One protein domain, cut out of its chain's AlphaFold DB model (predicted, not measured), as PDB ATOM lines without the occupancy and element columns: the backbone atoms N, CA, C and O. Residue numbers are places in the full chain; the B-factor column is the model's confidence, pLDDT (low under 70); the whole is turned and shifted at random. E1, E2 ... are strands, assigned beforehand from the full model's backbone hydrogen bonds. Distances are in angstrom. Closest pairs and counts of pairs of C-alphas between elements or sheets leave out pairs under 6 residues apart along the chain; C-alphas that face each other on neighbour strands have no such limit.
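What this domain is: This is residues 5 to 112 and 135 to 167 of the 201 residues of an uncharacterized protein of Verrucomicrobia bacterium (UniProt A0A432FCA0). Two strongly twisted sheets, E1 E2 E3 E4 E5 E9 and E6 E7 E8 E10 E12, make a sandwich, partly face to face with their strands crossed. A small separate pair, E11 and E13, lies farthest from the middle. The 141 printed residues hold thirteen named strands, E1 to E13 in order along the chain, and no named helix: the class is all strand. The first sheet is branched and mixed; the second runs E6 E7 E8 E10 E12, all antiparallel. The whole is compact, with a radius of gyration of the C-alphas of 14.7 A and spans of 46 by 31 by 29 A.

How they stand to each other: Start with E1, residues 5 to 10, E2, 13 to 19, E3, 26 to 32, E4, 42 to 48, and E5, 53 to 55: they form a meander, each strand the antiparallel neighbour of the one before. Look for N 8 and O 15 at 3.0 A, N 16 and O 29 at 2.9 A, N 42 and O 28 at 2.8 A, and N 48 and O 53 at 2.8 A. E3 and E5 lie on one side of E4; on the other side is E9, residues 96 to 98, parallel to E4, with N 97 and O 43 at 2.8 A. A second meander holds E6, residues 60 to 68, E7, 71 to 78, and E8, 82 to 87, with N 64 and O 75 at 3.0 A and N 76 and O 84 at 2.9 A. Next come E10, residues 100 to 105, with N 85 and O 100 at 2.9 A, and the edge strand E12, residues 157 to 159, with N 104 and O 158 at 2.9 A. E9 runs on into E10 at 60 degrees. Between the two sheets, the strands stand at 41 degrees; the closest C-alphas of E1 and E6 are those of Asp 6 and Thr 62, 5.4 A apart, and of E4 and E10 those of Phe 47 and Thr 101, 6.0 A. E11, residues 135 to 138, and E13, 162 to 165, are antiparallel, with N 136 and O 163 at 2.8 A.

Where its parts are: Find C-alpha 5 at (129.360, 124.917, 126.905), where E1 begins. E3 is 20.2 A long, E7 21.7 A; E6, 19.8 A, bends by 56 degrees at residue 65. E13 ends at C-alpha 165, (133.436, 101.405, 127.611).

The domain as a whole: The C-alphas of Pro 34 and Gly 154, 46.7 A apart, are the two farthest apart. Residues 113 to 134 are not printed; C-alphas 112 and 135 stand 10.9 A apart across this cut. The link from E11 to E12, 18 residues, is long. The mean pLDDT of the printed part is 92.5, and residues 23 to 24 are under 70.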
ATOM      1  N   THR A   5     129.500 126.369 126.760       93.25
ATOM      2  CA  THR A   5     129.360 124.917 126.905       93.25
ATOM      3  C   THR A   5     130.699 124.211 126.997       93.25
ATOM      4  O   THR A   5     130.767 123.189 127.665       93.25
ATOM      5  N   ASP A   6     131.748 124.758 126.380       95.88
ATOM      6  CA  ASP A   6     133.098 124.206 126.474       95.88
ATOM      7  C   ASP A   6     134.167 125.261 126.132       95.88
ATOM      8  O   ASP A   6     133.883 126.261 125.454       95.88
ATOM      9  N   ILE A   7     135.393 125.045 126.603       96.12
ATOM     10  CA  ILE A   7     136.542 125.927 126.409       96.12
ATOM     11  C   ILE A   7     137.843 125.126 126.323       96.12
ATOM     12  O   ILE A   7     138.113 124.263 127.148       96.12
ATOM     13  N   ALA A   8     138.702 125.475 125.366       96.00
ATOM     14  CA  ALA A   8     140.022 124.865 125.235       96.00
ATOM     15  C   ALA A   8     141.086 125.895 124.852       96.00
ATOM     16  O   ALA A   8     140.808 126.857 124.133       96.00
ATOM     17  N   PHE A   9     142.321 125.672 125.296       95.44
ATOM     18  CA  PHE A   9     143.487 126.430 124.849       95.44
ATOM     19  C   PHE A   9     144.274 125.615 123.824       95.44
ATOM     20  O   PHE A   9     144.764 124.533 124.130       95.44
ATOM     21  N   VAL A  10     144.400 126.137 122.607       94.12
ATOM     22  CA  VAL A  10     145.012 125.442 121.471       94.12
ATOM     23  C   VAL A  10     145.913 126.418 120.726       94.12
ATOM     24  O   VAL A  10     145.438 127.420 120.194       94.12
ATOM     25  N   ASN A  11     147.216 126.129 120.669       90.75
ATOM     26  CA  ASN A  11     148.196 126.867 119.859       90.75
ATOM     27  C   ASN A  11     148.122 128.401 120.022       90.75
ATOM     28  O   ASN A  11     148.027 129.138 119.039       90.75
ATOM     29  N   GLY A  12     148.126 128.888 121.269       93.25
ATOM     30  CA  GLY A  12     148.084 130.327 121.558       93.25
ATOM     31  C   GLY A  12     146.705 130.968 121.387       93.25
ATOM     32  O   GLY A  12     146.605 132.189 121.314       93.25
ATOM     33  N   LYS A  13     145.635 130.171 121.289       94.00
ATOM     34  CA  LYS A  13     144.257 130.653 121.151       94.00
ATOM     35  C   LYS A  13     143.358 129.980 122.178       94.00
ATOM     36  O   LYS A  13     143.469 128.783 122.414       94.00
ATOM     37  N   VAL A  14     142.434 130.740 122.746       95.75
ATOM     38  CA  VAL A  14     141.313 130.223 123.528       95.75
ATOM     39  C   VAL A  14     140.126 130.038 122.592       95.75
ATOM     40  O   VAL A  14     139.677 130.981 121.938       95.75
ATOM     41  N   ILE A  15     139.625 128.813 122.522       95.75
ATOM     42  CA  ILE A  15     138.454 128.428 121.744       95.75
ATOM     43  C   ILE A  15     137.290 128.290 122.709       95.75
ATOM     44  O   ILE A  15     137.409 127.583 123.702       95.75
ATOM     45  N   VAL A  16     136.178 128.964 122.428       95.62
ATOM     46  CA  VAL A  16     134.987 128.945 123.287       95.62
ATOM     47  C   VAL A  16     133.788 128.490 122.470       95.62
ATOM     48  O   VAL A  16     133.412 129.161 121.505       95.62
ATOM     49  N   ALA A  17     133.169 127.386 122.879       95.19
ATOM     50  CA  ALA A  17     131.864 126.968 122.392       95.19
ATOM     51  C   ALA A  17     130.771 127.600 123.255       95.19
ATOM     52  O   ALA A  17     130.852 127.621 124.485       95.19
ATOM     53  N   GLY A  18     129.737 128.138 122.618       90.00
ATOM     54  CA  GLY A  18     128.659 128.775 123.355       90.00
ATOM     55  C   GLY A  18     127.446 129.095 122.508       90.00
ATOM     56  O   GLY A  18     127.467 128.999 121.275       90.00
ATOM     57  N   LEU A  19     126.387 129.499 123.206       83.81
ATOM     58  CA  LEU A  19     125.124 129.869 122.591       83.81
ATOM     59  C   LEU A  19     125.024 131.389 122.394       83.81
ATOM     60  O   LEU A  19     125.402 132.163 123.273       83.81
ATOM     61  N   SER A  20     124.527 131.818 121.235       77.56
ATOM     62  CA  SER A  20     124.254 133.220 120.899       77.56
ATOM     63  C   SER A  20     122.750 133.464 120.716       77.56
ATOM     64  O   SER A  20     121.989 132.531 120.466       77.56
ATOM     65  N   ASN A  21     122.329 134.726 120.825       72.19
ATOM     66  CA  ASN A  21     120.949 135.149 120.558       72.19
ATOM     67  C   ASN A  21     120.728 135.566 119.087       72.19
ATOM     68  O   ASN A  21     119.713 136.183 118.773       72.19
ATOM     69  N   GLU A  22     121.685 135.287 118.201       71.75
ATOM     70  CA  GLU A  22     121.607 135.587 116.768       71.75
ATOM     71  C   GLU A  22     120.975 134.412 115.992       71.75
ATOM     72  O   GLU A  22     120.695 133.352 116.553       71.75
ATOM     73  N   GLU A  23     120.762 134.572 114.679       64.62
ATOM     74  CA  GLU A  23     120.213 133.525 113.790       64.62
ATOM     75  C   GLU A  23     121.016 132.205 113.855       64.62
ATOM     76  O   GLU A  23     120.474 131.105 113.697       64.62
ATOM     77  N   PHE A  24     122.313 132.311 114.158       65.81
ATOM     78  CA  PHE A  24     123.173 131.189 114.510       65.81
ATOM     79  C   PHE A  24     123.356 131.119 116.020       65.81
ATOM     80  O   PHE A  24     124.245 131.765 116.582       65.81
ATOM     81  N   SER A  25     122.533 130.307 116.688       81.25
ATOM     82  CA  SER A  25     122.673 130.173 118.134       81.25
ATOM     83  C   SER A  25     123.861 129.299 118.521       81.25
ATOM     84  O   SER A  25     124.435 129.552 119.563       81.25
ATOM     85  N   SER A  26     124.325 128.356 117.697       87.88
ATOM     86  CA  SER A  26     125.569 127.613 117.946       87.88
ATOM     87  C   SER A  26     126.784 128.378 117.422       87.88
ATOM     88  O   SER A  26     126.911 128.600 116.214       87.88
ATOM     89  N   THR A  27     127.683 128.787 118.322       92.31
ATOM     90  CA  THR A  27     128.847 129.614 117.973       92.31
ATOM     91  C   THR A  27     130.153 129.067 118.530       92.31
ATOM     92  O   THR A  27     130.197 128.544 119.645       92.31
ATOM     93  N   LEU A  28     131.229 129.259 117.765       94.81
ATOM     94  CA  LEU A  28     132.609 129.120 118.225       94.81
ATOM     95  C   LEU A  28     133.276 130.496 118.216       94.81
ATOM     96  O   LEU A  28     133.111 131.264 117.272       94.81
ATOM     97  N   ARG A  29     134.034 130.827 119.259       94.25
ATOM     98  CA  ARG A  29     134.900 132.017 119.295       94.25
ATOM     99  C   ARG A  29     136.343 131.566 119.348       94.25
ATOM    100  O   ARG A  29     136.679 130.724 120.171       94.25
ATOM    101  N   ILE A  30     137.176 132.155 118.498       93.50
ATOM    102  CA  ILE A  30     138.621 131.946 118.488       93.50
ATOM    103  C   ILE A  30     139.267 133.238 118.967       93.50
ATOM    104  O   ILE A  30     139.227 134.252 118.273       93.50
ATOM    105  N   ILE A  31     139.819 133.210 120.174       93.69
ATOM    106  CA  ILE A  31     140.360 134.387 120.846       93.69
ATOM    107  C   ILE A  31     141.880 134.212 120.944       93.69
ATOM    108  O   ILE A  31     142.318 133.219 121.523       93.69
ATOM    109  N   PRO A  32     142.704 135.112 120.381       93.25
ATOM    110  CA  PRO A  32     144.151 135.030 120.553       93.25
ATOM    111  C   PRO A  32     144.534 135.202 122.029       93.25
ATOM    112  O   PRO A  32     143.834 135.879 122.784       93.25
ATOM    113  N   PHE A  33     145.642 134.583 122.431       93.31
ATOM    114  CA  PHE A  33     146.259 134.762 123.736       93.31
ATOM    115  C   PHE A  33     147.734 135.188 123.578       93.31
ATOM    116  O   PHE A  33     148.461 134.511 122.845       93.31
ATOM    117  N   PRO A  34     148.216 136.229 124.287       94.50
ATOM    118  CA  PRO A  34     147.485 137.090 125.227       94.50
ATOM    119  C   PRO A  34     146.266 137.791 124.607       94.50
ATOM    120  O   PRO A  34     146.200 137.966 123.395       94.50
ATOM    121  N   PHE A  35     145.256 138.101 125.429       93.88
ATOM    122  CA  PHE A  35     143.971 138.600 124.930       93.88
ATOM    123  C   PHE A  35     144.095 139.995 124.313       93.88
ATOM    124  O   PHE A  35     144.558 140.929 124.965       93.88
ATOM    125  N   GLU A  36     143.591 140.140 123.086       85.81
ATOM    126  CA  GLU A  36     143.580 141.400 122.344       85.81
ATOM    127  C   GLU A  36     142.178 141.707 121.801       85.81
ATOM    128  O   GLU A  36     141.638 140.991 120.949       85.81
ATOM    129  N   GLY A  37     141.591 142.802 122.293       80.88
ATOM    130  CA  GLY A  37     140.281 143.287 121.860       80.88
ATOM    131  C   GLY A  37     139.132 142.307 122.122       80.88
ATOM    132  O   GLY A  37     139.208 141.422 122.973       80.88
ATOM    133  N   SER A  38     138.032 142.491 121.393       76.44
ATOM    134  CA  SER A  38     136.905 141.561 121.373       76.44
ATOM    135  C   SER A  38     136.809 140.899 120.002       76.44
ATOM    136  O   SER A  38     136.970 141.544 118.967       76.44
ATOM    137  N   GLN A  39     136.545 139.594 119.993       81.44
ATOM    138  CA  GLN A  39     136.364 138.830 118.763       81.44
ATOM    139  C   GLN A  39     134.891 138.464 118.601       81.44
ATOM    140  O   GLN A  39     134.243 137.987 119.539       81.44
ATOM    141  N   LYS A  40     134.356 138.679 117.396       89.44
ATOM    142  CA  LYS A  40     133.046 138.138 117.022       89.44
ATOM    143  C   LYS A  40     133.116 136.610 116.981       89.44
ATOM    144  O   LYS A  40     134.163 136.040 116.685       89.44
ATOM    145  N   GLY A  41     131.994 135.953 117.257       90.94
ATOM    146  CA  GLY A  41     131.874 134.510 117.050       90.94
ATOM    147  C   GLY A  41     131.773 134.148 115.571       90.94
ATOM    148  O   GLY A  41     131.461 134.993 114.733       90.94
ATOM    149  N   THR A  42     132.021 132.879 115.279       93.94
ATOM    150  CA  THR A  42     131.664 132.216 114.030       93.94
ATOM    151  C   THR A  42     130.403 131.397 114.275       93.94
ATOM    152  O   THR A  42     130.382 130.545 115.170       93.94
ATOM    153  N   GLY A  43     129.354 131.638 113.491       93.25
ATOM    154  CA  GLY A  43     128.158 130.800 113.501       93.25
ATOM    155  C   GLY A  43     128.449 129.448 112.856       93.25
ATOM    156  O   GLY A  43     129.096 129.392 111.813       93.25
ATOM    157  N   VAL A  44     127.982 128.347 113.443       94.88
ATOM    158  CA  VAL A  44     128.185 127.008 112.868       94.88
ATOM    159  C   VAL A  44     126.847 126.403 112.465       94.88
ATOM    160  O   VAL A  44     125.948 126.256 113.290       94.88
ATOM    161  N   ARG A  45     126.728 126.002 111.194       95.00
ATOM    162  CA  ARG A  45     125.629 125.144 110.723       95.00
ATOM    163  C   ARG A  45     126.105 123.720 110.494       95.00
ATOM    164  O   ARG A  45     127.170 123.514 109.915       95.00
ATOM    165  N   ILE A  46     125.279 122.749 110.861       96.00
ATOM    166  CA  ILE A  46     125.563 121.317 110.687       96.00
ATOM    167  C   ILE A  46     124.351 120.607 110.099       96.00
ATOM    168  O   ILE A  46     123.234 121.102 110.234       96.00
ATOM    169  N   PHE A  47     124.546 119.456 109.456       96.31
ATOM    170  CA  PHE A  47     123.420 118.597 109.104       96.31
ATOM    171  C   PHE A  47     123.065 117.721 110.297       96.31
ATOM    172  O   PHE A  47     123.881 116.939 110.773       96.31
ATOM    173  N   HIS A  48     121.843 117.843 110.779       93.12
ATOM    174  CA  HIS A  48     121.379 117.107 111.930       93.12
ATOM    175  C   HIS A  48     120.617 115.867 111.459       93.12
ATOM    176  O   HIS A  48     119.452 115.955 111.066       93.12
ATOM    177  N   GLY A  49     121.271 114.709 111.470       92.94
ATOM    178  CA  GLY A  49     120.763 113.448 110.935       92.94
ATOM    179  C   GLY A  49     119.435 113.035 111.553       92.94
ATOM    180  O   GLY A  49     118.512 112.692 110.816       92.94
ATOM    181  N   ALA A  50     119.272 113.171 112.872       91.31
ATOM    182  CA  ALA A  50     118.000 112.892 113.546       91.31
ATOM    183  C   ALA A  50     116.819 113.716 112.985       91.31
ATOM    184  O   ALA A  50     115.685 113.230 112.897       91.31
ATOM    185  N   HIS A  51     117.076 114.960 112.575       93.31
ATOM    186  CA  HIS A  51     116.063 115.880 112.051       93.31
ATOM    187  C   HIS A  51     115.998 115.896 110.517       93.31
ATOM    188  O   HIS A  51     114.999 116.344 109.953       93.31
ATOM    189  N   GLY A  52     117.028 115.381 109.839       95.00
ATOM    190  CA  GLY A  52     117.121 115.305 108.383       95.00
ATOM    191  C   GLY A  52     117.286 116.661 107.693       95.00
ATOM    192  O   GLY A  52     116.814 116.820 106.571       95.00
ATOM    193  N   ARG A  53     117.899 117.649 108.355       95.50
ATOM    194  CA  ARG A  53     118.071 119.011 107.819       95.50
ATOM    195  C   ARG A  53     119.306 119.698 108.391       95.50
ATOM    196  O   ARG A  53     119.835 119.272 109.413       95.50
ATOM    197  N   TYR A  54     119.725 120.790 107.757       94.94
ATOM    198  CA  TYR A  54     120.725 121.680 108.338       94.94
ATOM    199  C   TYR A  54     120.129 122.525 109.463       94.94
ATOM    200  O   TYR A  54     119.011 123.019 109.339       94.94
ATOM    201  N   GLU A  55     120.891 122.706 110.537       91.88
ATOM    202  CA  GLU A  55     120.495 123.491 111.701       91.88
ATOM    203  C   GLU A  55     121.642 124.367 112.190       91.88
ATOM    204  O   GLU A  55     122.812 123.990 112.112       91.88
ATOM    205  N   THR A  56     121.281 125.533 112.717       89.31
ATOM    206  CA  THR A  56     122.196 126.509 113.322       89.31
ATOM    207  C   THR A  56     122.053 126.569 114.840       89.31
ATOM    208  O   THR A  56     122.837 127.241 115.505       89.31
ATOM    209  N   SER A  57     121.043 125.884 115.392       85.69
ATOM    210  CA  SER A  57     120.598 126.085 116.768       85.69
ATOM    211  C   SER A  57     120.945 124.970 117.750       85.69
ATOM    212  O   SER A  57     120.675 125.079 118.947       85.69
ATOM    213  N   SER A  58     121.558 123.893 117.262       85.56
ATOM    214  CA  SER A  58     121.998 122.790 118.112       85.56
ATOM    215  C   SER A  58     123.271 123.188 118.876       85.56
ATOM    216  O   SER A  58     124.271 123.516 118.233       85.56
ATOM    217  N   PRO A  59     123.294 123.142 120.224       88.19
ATOM    218  CA  PRO A  59     124.489 123.485 120.985       88.19
ATOM    219  C   PRO A  59     125.581 122.432 120.809       88.19
ATOM    220  O   PRO A  59     125.308 121.237 121.004       88.19
ATOM    221  N   ILE A  60     126.807 122.895 120.544       94.81
ATOM    222  CA  ILE A  60     128.028 122.142 120.855       94.81
ATOM    223  C   ILE A  60     128.039 121.912 122.366       94.81
ATOM    224  O   ILE A  60     127.791 122.843 123.131       94.81
ATOM    225  N   ARG A  61     128.271 120.676 122.795       94.31
ATOM    226  CA  ARG A  61     128.351 120.281 124.205       94.31
ATOM    227  C   ARG A  61     129.777 120.177 124.697       94.31
ATOM    228  O   ARG A  61     130.039 120.592 125.809       94.31
ATOM    229  N   THR A  62     130.643 119.631 123.863       96.62
ATOM    230  CA  THR A  62     132.070 119.498 124.121       96.62
ATOM    231  C   THR A  62     132.792 119.374 122.785       96.62
ATOM    232  O   THR A  62     132.176 118.994 121.776       96.62
ATOM    233  N   PHE A  63     134.063 119.749 122.743       97.94
ATOM    234  CA  PHE A  63     134.892 119.620 121.563       97.94
ATOM    235  C   PHE A  63     136.355 119.354 121.911       97.94
ATOM    236  O   PHE A  63     136.835 119.651 122.996       97.94
ATOM    237  N   VAL A  64     137.096 118.867 120.920       97.94
ATOM    238  CA  VAL A  64     138.562 118.807 120.954       97.94
ATOM    239  C   VAL A  64     139.137 119.401 119.675       97.94
ATOM    240  O   VAL A  64     138.490 119.382 118.624       97.94
ATOM    241  N   SER A  65     140.362 119.918 119.742       96.75
ATOM    242  CA  SER A  65     141.153 120.172 118.536       96.75
ATOM    243  C   SER A  65     141.808 118.882 118.066       96.75
ATOM    244  O   SER A  65     142.366 118.146 118.879       96.75
ATOM    245  N   TYR A  66     141.789 118.636 116.764       97.19
ATOM    246  CA  TYR A  66     142.407 117.463 116.165       97.19
ATOM    247  C   TYR A  66     142.969 117.813 114.790       97.19
ATOM    248  O   TYR A  66     142.325 118.521 114.018       97.19
ATOM    249  N   ASP A  67     144.166 117.325 114.483       96.12
ATOM    250  CA  ASP A  67     144.790 117.506 113.175       96.12
ATOM    251  C   ASP A  67     144.381 116.359 112.242       96.12
ATOM    252  O   ASP A  67     144.579 115.184 112.551       96.12
ATOM    253  N   ILE A  68     143.760 116.694 111.110       95.88
ATOM    254  CA  ILE A  68     143.382 115.721 110.087       95.88
ATOM    255  C   ILE A  68     144.315 115.920 108.900       95.88
ATOM    256  O   ILE A  68     144.109 116.827 108.102       95.88
ATOM    257  N   GLU A  69     145.323 115.054 108.773       93.50
ATOM    258  CA  GLU A  69     146.249 115.046 107.627       93.50
ATOM    259  C   GLU A  69     146.970 116.399 107.412       93.50
ATOM    260  O   GLU A  69     147.231 116.807 106.282       93.50
ATOM    261  N   GLY A  70     147.312 117.094 108.502       94.06
ATOM    262  CA  GLY A  70     147.952 118.412 108.505       94.06
ATOM    263  C   GLY A  70     146.981 119.597 108.498       94.06
ATOM    264  O   GLY A  70     147.436 120.744 108.492       94.06
ATOM    265  N   ASP A  71     145.667 119.350 108.466       94.62
ATOM    266  CA  ASP A  71     144.642 120.391 108.537       94.62
ATOM    267  C   ASP A  71     144.008 120.441 109.942       94.62
ATOM    268  O   ASP A  71     143.349 119.479 110.368       94.62
ATOM    269  N   PRO A  72     144.170 121.544 110.697       95.62
ATOM    270  CA  PRO A  72     143.620 121.662 112.038       95.62
ATOM    271  C   PRO A  72     142.091 121.774 112.018       95.62
ATOM    272  O   PRO A  72     141.508 122.687 111.428       95.62
ATOM    273  N   HIS A  73     141.434 120.880 112.748       97.56
ATOM    274  CA  HIS A  73     139.984 120.812 112.883       97.56
ATOM    275  C   HIS A  73     139.538 120.914 114.342       97.56
ATOM    276  O   HIS A  73     140.254 120.557 115.276       97.56
ATOM    277  N   ILE A  74     138.294 121.346 114.525       97.88
ATOM    278  CA  ILE A  74     137.519 121.107 115.739       97.88
ATOM    279  C   ILE A  74     136.630 119.894 115.506       97.88
ATOM    280  O   ILE A  74     135.859 119.862 114.545       97.88
ATOM    281  N   LEU A  75     136.721 118.916 116.403       98.25
ATOM    282  CA  LEU A  75     135.772 117.815 116.495       98.25
ATOM    283  C   LEU A  75     134.790 118.140 117.611       98.25
ATOM    284  O   LEU A  75     135.155 118.127 118.782       98.25
ATOM    285  N   ALA A  76     133.561 118.474 117.235       97.81
ATOM    286  CA  ALA A  76     132.533 118.957 118.143       97.81
ATOM    287  C   ALA A  76     131.388 117.949 118.262       97.81
ATOM    288  O   ALA A  76     130.834 117.498 117.255       97.81
ATOM    289  N   ALA A  77     131.002 117.637 119.496       96.88
ATOM    290  CA  ALA A  77     129.851 116.803 119.801       96.88
ATOM    291  C   ALA A  77     128.674 117.665 120.260       96.88
ATOM    292  O   ALA A  77     128.820 118.571 121.080       96.88
ATOM    293  N   TYR A  78     127.487 117.390 119.731       94.44
ATOM    294  CA  TYR A  78     126.296 118.218 119.931       94.44
ATOM    295  C   TYR A  78     125.246 117.524 120.807       94.44
ATOM    296  O   TYR A  78     125.275 116.314 121.011       94.44
ATOM    297  N   THR A  79     124.263 118.283 121.306       87.00
ATOM    298  CA  THR A  79     123.252 117.775 122.265       87.00
ATOM    299  C   THR A  79     122.452 116.564 121.772       87.00
ATOM    300  O   THR A  79     122.189 115.661 122.555       87.00
ATOM    301  N   CYS A  80     122.078 116.521 120.495       86.44
ATOM    302  CA  CYS A  80     121.385 115.375 119.895       86.44
ATOM    303  C   CYS A  80     122.348 114.357 119.268       86.44
ATOM    304  O   CYS A  80     121.923 113.484 118.516       86.44
ATOM    305  N   THR A  81     123.631 114.460 119.624       88.56
ATOM    306  CA  THR A  81     124.717 113.514 119.350       88.56
ATOM    307  C   THR A  81     125.303 113.431 117.934       88.56
ATOM    308  O   THR A  81     125.992 112.442 117.659       88.56
ATOM    309  N   PRO A  82     125.161 114.434 117.039       95.56
ATOM    310  CA  PRO A  82     126.070 114.482 115.912       95.56
ATOM    311  C   PRO A  82     127.497 114.761 116.400       95.56
ATOM    312  O   PRO A  82     127.716 115.626 117.256       95.56
ATOM    313  N   LEU A  83     128.454 114.030 115.832       97.50
ATOM    314  CA  LEU A  83     129.880 114.338 115.886       97.50
ATOM    315  C   LEU A  83     130.261 115.012 114.572       97.50
ATOM    316  O   LEU A  83     130.009 114.475 113.490       97.50
ATOM    317  N   VAL A  84     130.850 116.196 114.670       98.00
ATOM    318  CA  VAL A  84     131.053 117.096 113.538       98.00
ATOM    319  C   VAL A  84     132.516 117.497 113.465       98.00
ATOM    320  O   VAL A  84     133.082 117.891 114.480       98.00
ATOM    321  N   LYS A  85     133.111 117.456 112.270       97.62
ATOM    322  CA  LYS A  85     134.410 118.090 112.007       97.62
ATOM    323  C   LYS A  85     134.206 119.479 111.405       97.62
ATOM    324  O   LYS A  85     133.363 119.666 110.524       97.62
ATOM    325  N   ILE A  86     134.955 120.456 111.902       97.44
ATOM    326  CA  ILE A  86     134.896 121.854 111.467       97.44
ATOM    327  C   ILE A  86     136.334 122.327 111.224       97.44
ATOM    328  O   ILE A  86     137.104 122.361 112.187       97.44
ATOM    329  N   PRO A  87     136.721 122.693 109.992       95.94
ATOM    330  CA  PRO A  87     138.056 123.220 109.731       95.94
ATOM    331  C   PRO A  87     138.287 124.507 110.526       95.94
ATOM    332  O   PRO A  87     137.467 125.429 110.481       95.94
ATOM    333  N   MET A  88     139.405 124.609 111.245       94.94
ATOM    334  CA  MET A  88     139.720 125.817 112.019       94.94
ATOM    335  C   MET A  88     139.941 127.036 111.116       94.94
ATOM    336  O   MET A  88     139.752 128.171 111.550       94.94
ATOM    337  N   THR A  89     140.300 126.811 109.854       94.44
ATOM    338  CA  THR A  89     140.450 127.843 108.821       94.44
ATOM    339  C   THR A  89     139.133 128.546 108.473       94.44
ATOM    340  O   THR A  89     139.168 129.696 108.037       94.44
ATOM    341  N   GLU A  90     137.978 127.918 108.724       95.19
ATOM    342  CA  GLU A  90     136.640 128.498 108.517       95.19
ATOM    343  C   GLU A  90     136.134 129.300 109.733       95.19
ATOM    344  O   GLU A  90     135.170 130.065 109.625       95.19
ATOM    345  N   LEU A  91     136.799 129.179 110.890       94.00
ATOM    346  CA  LEU A  91     136.430 129.840 112.148       94.00
ATOM    347  C   LEU A  91     136.932 131.289 112.207       94.00
ATOM    348  O   LEU A  91     137.797 131.649 113.008       94.00
ATOM    349  N   LYS A  92     136.397 132.124 111.311       92.38
ATOM    350  CA  LYS A  92     136.739 133.546 111.191       92.38
ATOM    351  C   LYS A  92     135.729 134.418 111.956       92.38
ATOM    352  O   LYS A  92     134.526 134.150 111.900       92.38
ATOM    353  N   PRO A  93     136.165 135.486 112.647       91.50
ATOM    354  CA  PRO A  93     135.249 136.363 113.374       91.50
ATOM    355  C   PRO A  93     134.134 136.928 112.481       91.50
ATOM    356  O   PRO A  93     134.404 137.571 111.468       91.50
ATOM    357  N   GLY A  94     132.873 136.708 112.865       90.94
ATOM    358  CA  GLY A  94     131.694 137.208 112.153       90.94
ATOM    359  C   GLY A  94     131.322 136.439 110.881       90.94
ATOM    360  O   GLY A  94     130.438 136.894 110.156       90.94
ATOM    361  N   SER A  95     131.979 135.313 110.586       92.25
ATOM    362  CA  SER A  95     131.603 134.428 109.480       92.25
ATOM    363  C   SER A  95     130.623 133.336 109.923       92.25
ATOM    364  O   SER A  95     130.338 133.159 111.109       92.25
ATOM    365  N   ASN A  96     130.142 132.569 108.944       93.56
ATOM    366  CA  ASN A  96     129.405 131.334 109.168       93.56
ATOM    367  C   ASN A  96     130.197 130.161 108.588       93.56
ATOM    368  O   ASN A  96     130.501 130.154 107.395       93.56
ATOM    369  N   ALA A  97     130.482 129.157 109.411       94.75
ATOM    370  CA  ALA A  97     131.122 127.914 109.011       94.75
ATOM    371  C   ALA A  97     130.080 126.810 108.793       94.75
ATOM    372  O   ALA A  97     129.032 126.752 109.448       94.75
ATOM    373  N   LYS A  98     130.377 125.896 107.867       95.12
ATOM    374  CA  LYS A  98     129.605 124.668 107.669       95.12
ATOM    375  C   LYS A  98     130.401 123.498 108.241       95.12
ATOM    376  O   LYS A  98     131.429 123.139 107.684       95.12
ATOM    377  N   GLY A  99     129.909 122.908 109.323       96.19
ATOM    378  CA  GLY A  99     130.468 121.675 109.865       96.19
ATOM    379  C   GLY A  99     130.009 120.449 109.076       96.19
ATOM    380  O   GLY A  99     128.894 120.413 108.541       96.19
ATOM    381  N   GLU A 100     130.862 119.430 109.028       97.56
ATOM    382  CA  GLU A 100     130.548 118.136 108.433       97.56
ATOM    383  C   GLU A 100     130.214 117.118 109.518       97.56
ATOM    384  O   GLU A 100     131.077 116.709 110.293       97.56
ATOM    385  N   THR A 101     128.954 116.693 109.566       98.00
ATOM    386  CA  THR A 101     128.500 115.650 110.487       98.00
ATOM    387  C   THR A 101     129.054 114.303 110.048       98.00
ATOM    388  O   THR A 101     128.579 113.727 109.077       98.00
ATOM    389  N   ILE A 102     130.062 113.797 110.747       97.75
ATOM    390  CA  ILE A 102     130.768 112.552 110.413       97.75
ATOM    391  C   ILE A 102     130.252 111.345 111.197       97.75
ATOM    392  O   ILE A 102     130.540 110.205 110.827       97.75
ATOM    393  N   ALA A 103     129.468 111.578 112.249       96.94
ATOM    394  CA  ALA A 103     128.764 110.525 112.961       96.94
ATOM    395  C   ALA A 103     127.436 111.021 113.541       96.94
ATOM    396  O   ALA A 103     127.317 112.173 113.947       96.94
ATOM    397  N   GLU A 104     126.468 110.117 113.624       95.62
ATOM    398  CA  GLU A 104     125.299 110.203 114.499       95.62
ATOM    399  C   GLU A 104     125.449 109.107 115.554       95.62
ATOM    400  O   GLU A 104     125.503 107.922 115.206       95.62
ATOM    401  N   LEU A 105     125.546 109.484 116.832       94.31
ATOM    402  CA  LEU A 105     125.915 108.571 117.926       94.31
ATOM    403  C   LEU A 105     124.694 108.021 118.692       94.31
ATOM    404  O   LEU A 105     124.793 107.537 119.823       94.31
ATOM    405  N   GLY A 106     123.527 108.039 118.042       90.69
ATOM    406  CA  GLY A 106     122.275 107.472 118.538       90.69
ATOM    407  C   GLY A 106     121.498 108.417 119.451       90.69
ATOM    408  O   GLY A 106     122.026 109.362 120.013       90.69
ATOM    409  N   ASN A 107     120.202 108.182 119.646       87.00
ATOM    410  CA  ASN A 107     119.373 109.106 120.434       87.00
ATOM    411  C   ASN A 107     119.500 108.914 121.962       87.00
ATOM    412  O   ASN A 107     120.188 108.007 122.448       87.00
ATOM    413  N   ARG A 108     118.775 109.767 122.709       84.56
ATOM    414  CA  ARG A 108     118.535 109.686 124.167       84.56
ATOM    415  C   ARG A 108     119.796 109.710 125.026       84.56
ATOM    416  O   ARG A 108     119.816 109.142 126.115       84.56
ATOM    417  N   ASN A 109     120.836 110.359 124.531       87.44
ATOM    418  CA  ASN A 109     122.103 110.516 125.220       87.44
ATOM    419  C   ASN A 109     122.662 111.908 124.928       87.44
ATOM    420  O   ASN A 109     122.141 112.610 124.060       87.44
ATOM    421  N   ARG A 110     123.645 112.334 125.712       90.69
ATOM    422  CA  ARG A 110     124.175 113.692 125.673       90.69
ATOM    423  C   ARG A 110     125.683 113.627 125.895       90.69
ATOM    424  O   ARG A 110     126.077 113.141 126.958       90.69
ATOM    425  N   PRO A 111     126.501 114.133 124.955       95.06
ATOM    426  CA  PRO A 111     127.929 114.314 125.182       95.06
ATOM    427  C   PRO A 111     128.152 115.227 126.386       95.06
ATOM    428  O   PRO A 111     127.409 116.199 126.570       95.06
ATOM    429  N   ILE A 112     129.133 114.884 127.212       95.56
ATOM    430  CA  ILE A 112     129.472 115.623 128.431       95.56
ATOM    431  C   ILE A 112     130.870 116.217 128.316       95.56
ATOM    432  O   ILE A 112     131.018 117.412 128.526       95.56
ATOM    433  N   MET A 135     132.135 106.580 125.314       96.75
ATOM    434  CA  MET A 135     132.321 106.133 123.934       96.75
ATOM    435  C   MET A 135     133.794 106.260 123.537       96.75
ATOM    436  O   MET A 135     134.346 107.357 123.573       96.75
ATOM    437  N   LYS A 136     134.415 105.153 123.124       97.38
ATOM    438  CA  LYS A 136     135.726 105.115 122.466       97.38
ATOM    439  C   LYS A 136     135.504 105.135 120.957       97.38
ATOM    440  O   LYS A 136     134.990 104.181 120.382       97.38
ATOM    441  N   ILE A 137     135.866 106.236 120.319       97.19
ATOM    442  CA  ILE A 137     135.648 106.496 118.897       97.19
ATOM    443  C   ILE A 137     137.018 106.478 118.207       97.19
ATOM    444  O   ILE A 137     137.970 107.100 118.676       97.19
ATOM    445  N   THR A 138     137.141 105.748 117.100       93.94
ATOM    446  CA  THR A 138     138.391 105.709 116.324       93.94
ATOM    447  C   THR A 138     138.635 107.032 115.595       93.94
ATOM    448  O   THR A 138     137.689 107.657 115.121       93.94
ATOM    449  N   THR A 139     139.895 107.452 115.466       95.19
ATOM    450  CA  THR A 139     140.283 108.561 114.576       95.19
ATOM    451  C   THR A 139     140.839 108.078 113.234       95.19
ATOM    452  O   THR A 139     141.197 108.884 112.372       95.19
ATOM    453  N   GLU A 140     140.894 106.761 113.008       92.69
ATOM    454  CA  GLU A 140     141.399 106.204 111.757       92.69
ATOM    455  C   GLU A 140     140.560 106.700 110.571       92.69
ATOM    456  O   GLU A 140     139.334 106.591 110.554       92.69
ATOM    457  N   LYS A 141     141.238 107.219 109.540       91.88
ATOM    458  CA  LYS A 141     140.617 107.681 108.288       91.88
ATOM    459  C   LYS A 141     139.571 108.787 108.481       91.88
ATOM    460  O   LYS A 141     138.692 108.925 107.633       91.88
ATOM    461  N   LEU A 142     139.665 109.594 109.542       93.31
ATOM    462  CA  LEU A 142     138.700 110.662 109.848       93.31
ATOM    463  C   LEU A 142     138.451 111.626 108.665       93.31
ATOM    464  O   LEU A 142     137.314 112.046 108.425       93.31
ATOM    465  N   GLY A 143     139.490 111.910 107.870       92.31
ATOM    466  CA  GLY A 143     139.392 112.700 106.636       92.31
ATOM    467  C   GLY A 143     138.451 112.100 105.585       92.31
ATOM    468  O   GLY A 143     137.714 112.834 104.930       92.31
ATOM    469  N   ASN A 144     138.370 110.769 105.502       94.50
ATOM    470  CA  ASN A 144     137.597 110.042 104.491       94.50
ATOM    471  C   ASN A 144     136.100 109.911 104.816       94.50
ATOM    472  O   ASN A 144     135.312 109.539 103.942       94.50
ATOM    473  N   TYR A 145     135.683 110.196 106.054       94.38
ATOM    474  CA  TYR A 145     134.267 110.178 106.416       94.38
ATOM    475  C   TYR A 145     133.557 111.376 105.788       94.38
ATOM    476  O   TYR A 145     133.848 112.533 106.101       94.38
ATOM    477  N   LYS A 146     132.614 111.076 104.891       93.06
ATOM    478  CA  LYS A 146     131.760 112.076 104.248       93.06
ATOM    479  C   LYS A 146     130.696 112.563 105.223       93.06
ATOM    480  O   LYS A 146     130.129 111.766 105.969       93.06
ATOM    481  N   GLY A 147     130.383 113.855 105.146       96.69
ATOM    482  CA  GLY A 147     129.280 114.444 105.894       96.69
ATOM    483  C   GLY A 147     127.949 113.729 105.628       96.69
ATOM    484  O   GLY A 147     127.561 113.504 104.481       96.69
ATOM    485  N   ILE A 148     127.234 113.390 106.694       97.50
ATOM    486  CA  ILE A 148     125.878 112.858 106.654       97.50
ATOM    487  C   ILE A 148     124.952 113.960 106.135       97.50
ATOM    488  O   ILE A 148     124.908 115.052 106.690       97.50
ATOM    489  N   THR A 149     124.197 113.666 105.078       96.81
ATOM    490  CA  THR A 149     123.195 114.578 104.486       96.81
ATOM    491  C   THR A 149     121.822 113.929 104.334       96.81
ATOM    492  O   THR A 149     120.942 114.463 103.665       96.81
ATOM    493  N   GLU A 150     121.635 112.764 104.945       96.31
ATOM    494  CA  GLU A 150     120.390 112.002 104.920       96.31
ATOM    495  C   GLU A 150     119.874 111.812 106.338       96.31
ATOM    496  O   GLU A 150     120.656 111.667 107.282       96.31
ATOM    497  N   LYS A 151     118.550 111.758 106.481       96.19
ATOM    498  CA  LYS A 151     117.913 111.524 107.772       96.19
ATOM    499  C   LYS A 151     118.316 110.162 108.352       96.19
ATOM    500  O   LYS A 151     118.235 109.141 107.673       96.19
ATOM    501  N   VAL A 152     118.670 110.148 109.632       95.12
ATOM    502  CA  VAL A 152     118.919 108.945 110.434       95.12
ATOM    503  C   VAL A 152     117.704 108.720 111.331       95.12
ATOM    504  O   VAL A 152     117.489 109.415 112.322       95.12
ATOM    505  N   SER A 153     116.850 107.781 110.930       92.00
ATOM    506  CA  SER A 153     115.565 107.520 111.588       92.00
ATOM    507  C   SER A 153     115.698 106.567 112.782       92.00
ATOM    508  O   SER A 153     116.674 105.834 112.915       92.00
ATOM    509  N   GLY A 154     114.699 106.574 113.671       87.56
ATOM    510  CA  GLY A 154     114.596 105.612 114.778       87.56
ATOM    511  C   GLY A 154     115.619 105.793 115.905       87.56
ATOM    512  O   GLY A 154     115.661 104.975 116.817       87.56
ATOM    513  N   GLY A 155     116.430 106.857 115.872       84.50
ATOM    514  CA  GLY A 155     117.501 107.064 116.847       84.50
ATOM    515  C   GLY A 155     118.702 106.142 116.665       84.50
ATOM    516  O   GLY A 155     119.424 105.904 117.635       84.50
ATOM    517  N   GLY A 156     118.875 105.611 115.452       90.25
ATOM    518  CA  GLY A 156     120.021 104.795 115.077       90.25
ATOM    519  C   GLY A 156     121.328 105.583 114.999       90.25
ATOM    520  O   GLY A 156     121.364 106.798 115.203       90.25
ATOM    521  N   THR A 157     122.399 104.862 114.686       94.00
ATOM    522  CA  THR A 157     123.741 105.406 114.469       94.00
ATOM    523  C   THR A 157     124.088 105.405 112.978       94.00
ATOM    524  O   THR A 157     123.527 104.630 112.199       94.00
ATOM    525  N   LYS A 158     124.996 106.286 112.548       95.94
ATOM    526  CA  LYS A 158     125.529 106.329 111.172       95.94
ATOM    527  C   LYS A 158     126.907 106.987 111.179       95.94
ATOM    528  O   LYS A 158     127.134 107.878 111.986       95.94
ATOM    529  N   GLY A 159     127.784 106.608 110.251       95.69
ATOM    530  CA  GLY A 159     129.096 107.241 110.081       95.69
ATOM    531  C   GLY A 159     130.192 106.580 110.915       95.69
ATOM    532  O   GLY A 159     130.300 105.353 110.916       95.69
ATOM    533  N   LEU A 160     131.031 107.391 111.559       95.62
ATOM    534  CA  LEU A 160     132.172 106.939 112.359       95.62
ATOM    535  C   LEU A 160     131.718 105.991 113.493       95.62
ATOM    536  O   LEU A 160     130.823 106.357 114.261       95.62
ATOM    537  N   PRO A 161     132.287 104.775 113.602       94.25
ATOM    538  CA  PRO A 161     131.884 103.814 114.620       94.25
ATOM    539  C   PRO A 161     132.467 104.167 115.992       94.25
ATOM    540  O   PRO A 161     133.461 104.888 116.106       94.25
ATOM    541  N   TYR A 162     131.868 103.593 117.033       95.06
ATOM    542  CA  TYR A 162     132.348 103.706 118.404       95.06
ATOM    543  C   TYR A 162     132.142 102.403 119.174       95.06
ATOM    544  O   TYR A 162     131.242 101.618 118.872       95.06
ATOM    545  N   GLU A 163     132.961 102.213 120.199       95.75
ATOM    546  CA  GLU A 163     132.839 101.161 121.201       95.75
ATOM    547  C   GLU A 163     132.375 101.777 122.523       95.75
ATOM    548  O   GLU A 163     132.814 102.863 122.904       95.75
ATOM    549  N   THR A 164     131.481 101.099 123.239       95.44
ATOM    550  CA  THR A 164     131.087 101.521 124.588       95.44
ATOM    551  C   THR A 164     132.042 100.922 125.616       95.44
ATOM    552  O   THR A 164     132.163  99.705 125.721       95.44
ATOM    553  N   VAL A 165     132.656 101.780 126.428       95.25
ATOM    554  CA  VAL A 165     133.436 101.405 127.611       95.25
ATOM    555  C   VAL A 165     132.460 101.277 128.782       95.25
ATOM    556  O   VAL A 165     132.189 102.244 129.497       95.25
ATOM    557  N   SER A 166     131.858 100.094 128.929       86.56
ATOM    558  CA  SER A 166     130.744  99.843 129.860       86.56
ATOM    559  C   SER A 166     131.082 100.118 131.321       86.56
ATOM    560  O   SER A 166     130.218 100.550 132.079       86.56
ATOM    561  N   ASP A 167     132.339  99.900 131.701       88.62
ATOM    562  CA  ASP A 167     132.781  99.974 133.095       88.62
ATOM    563  C   ASP A 167     133.025 101.422 133.545       88.62
ATOM    564  O   ASP A 167     133.230 101.700 134.726       88.62
TER     565      ASP A 167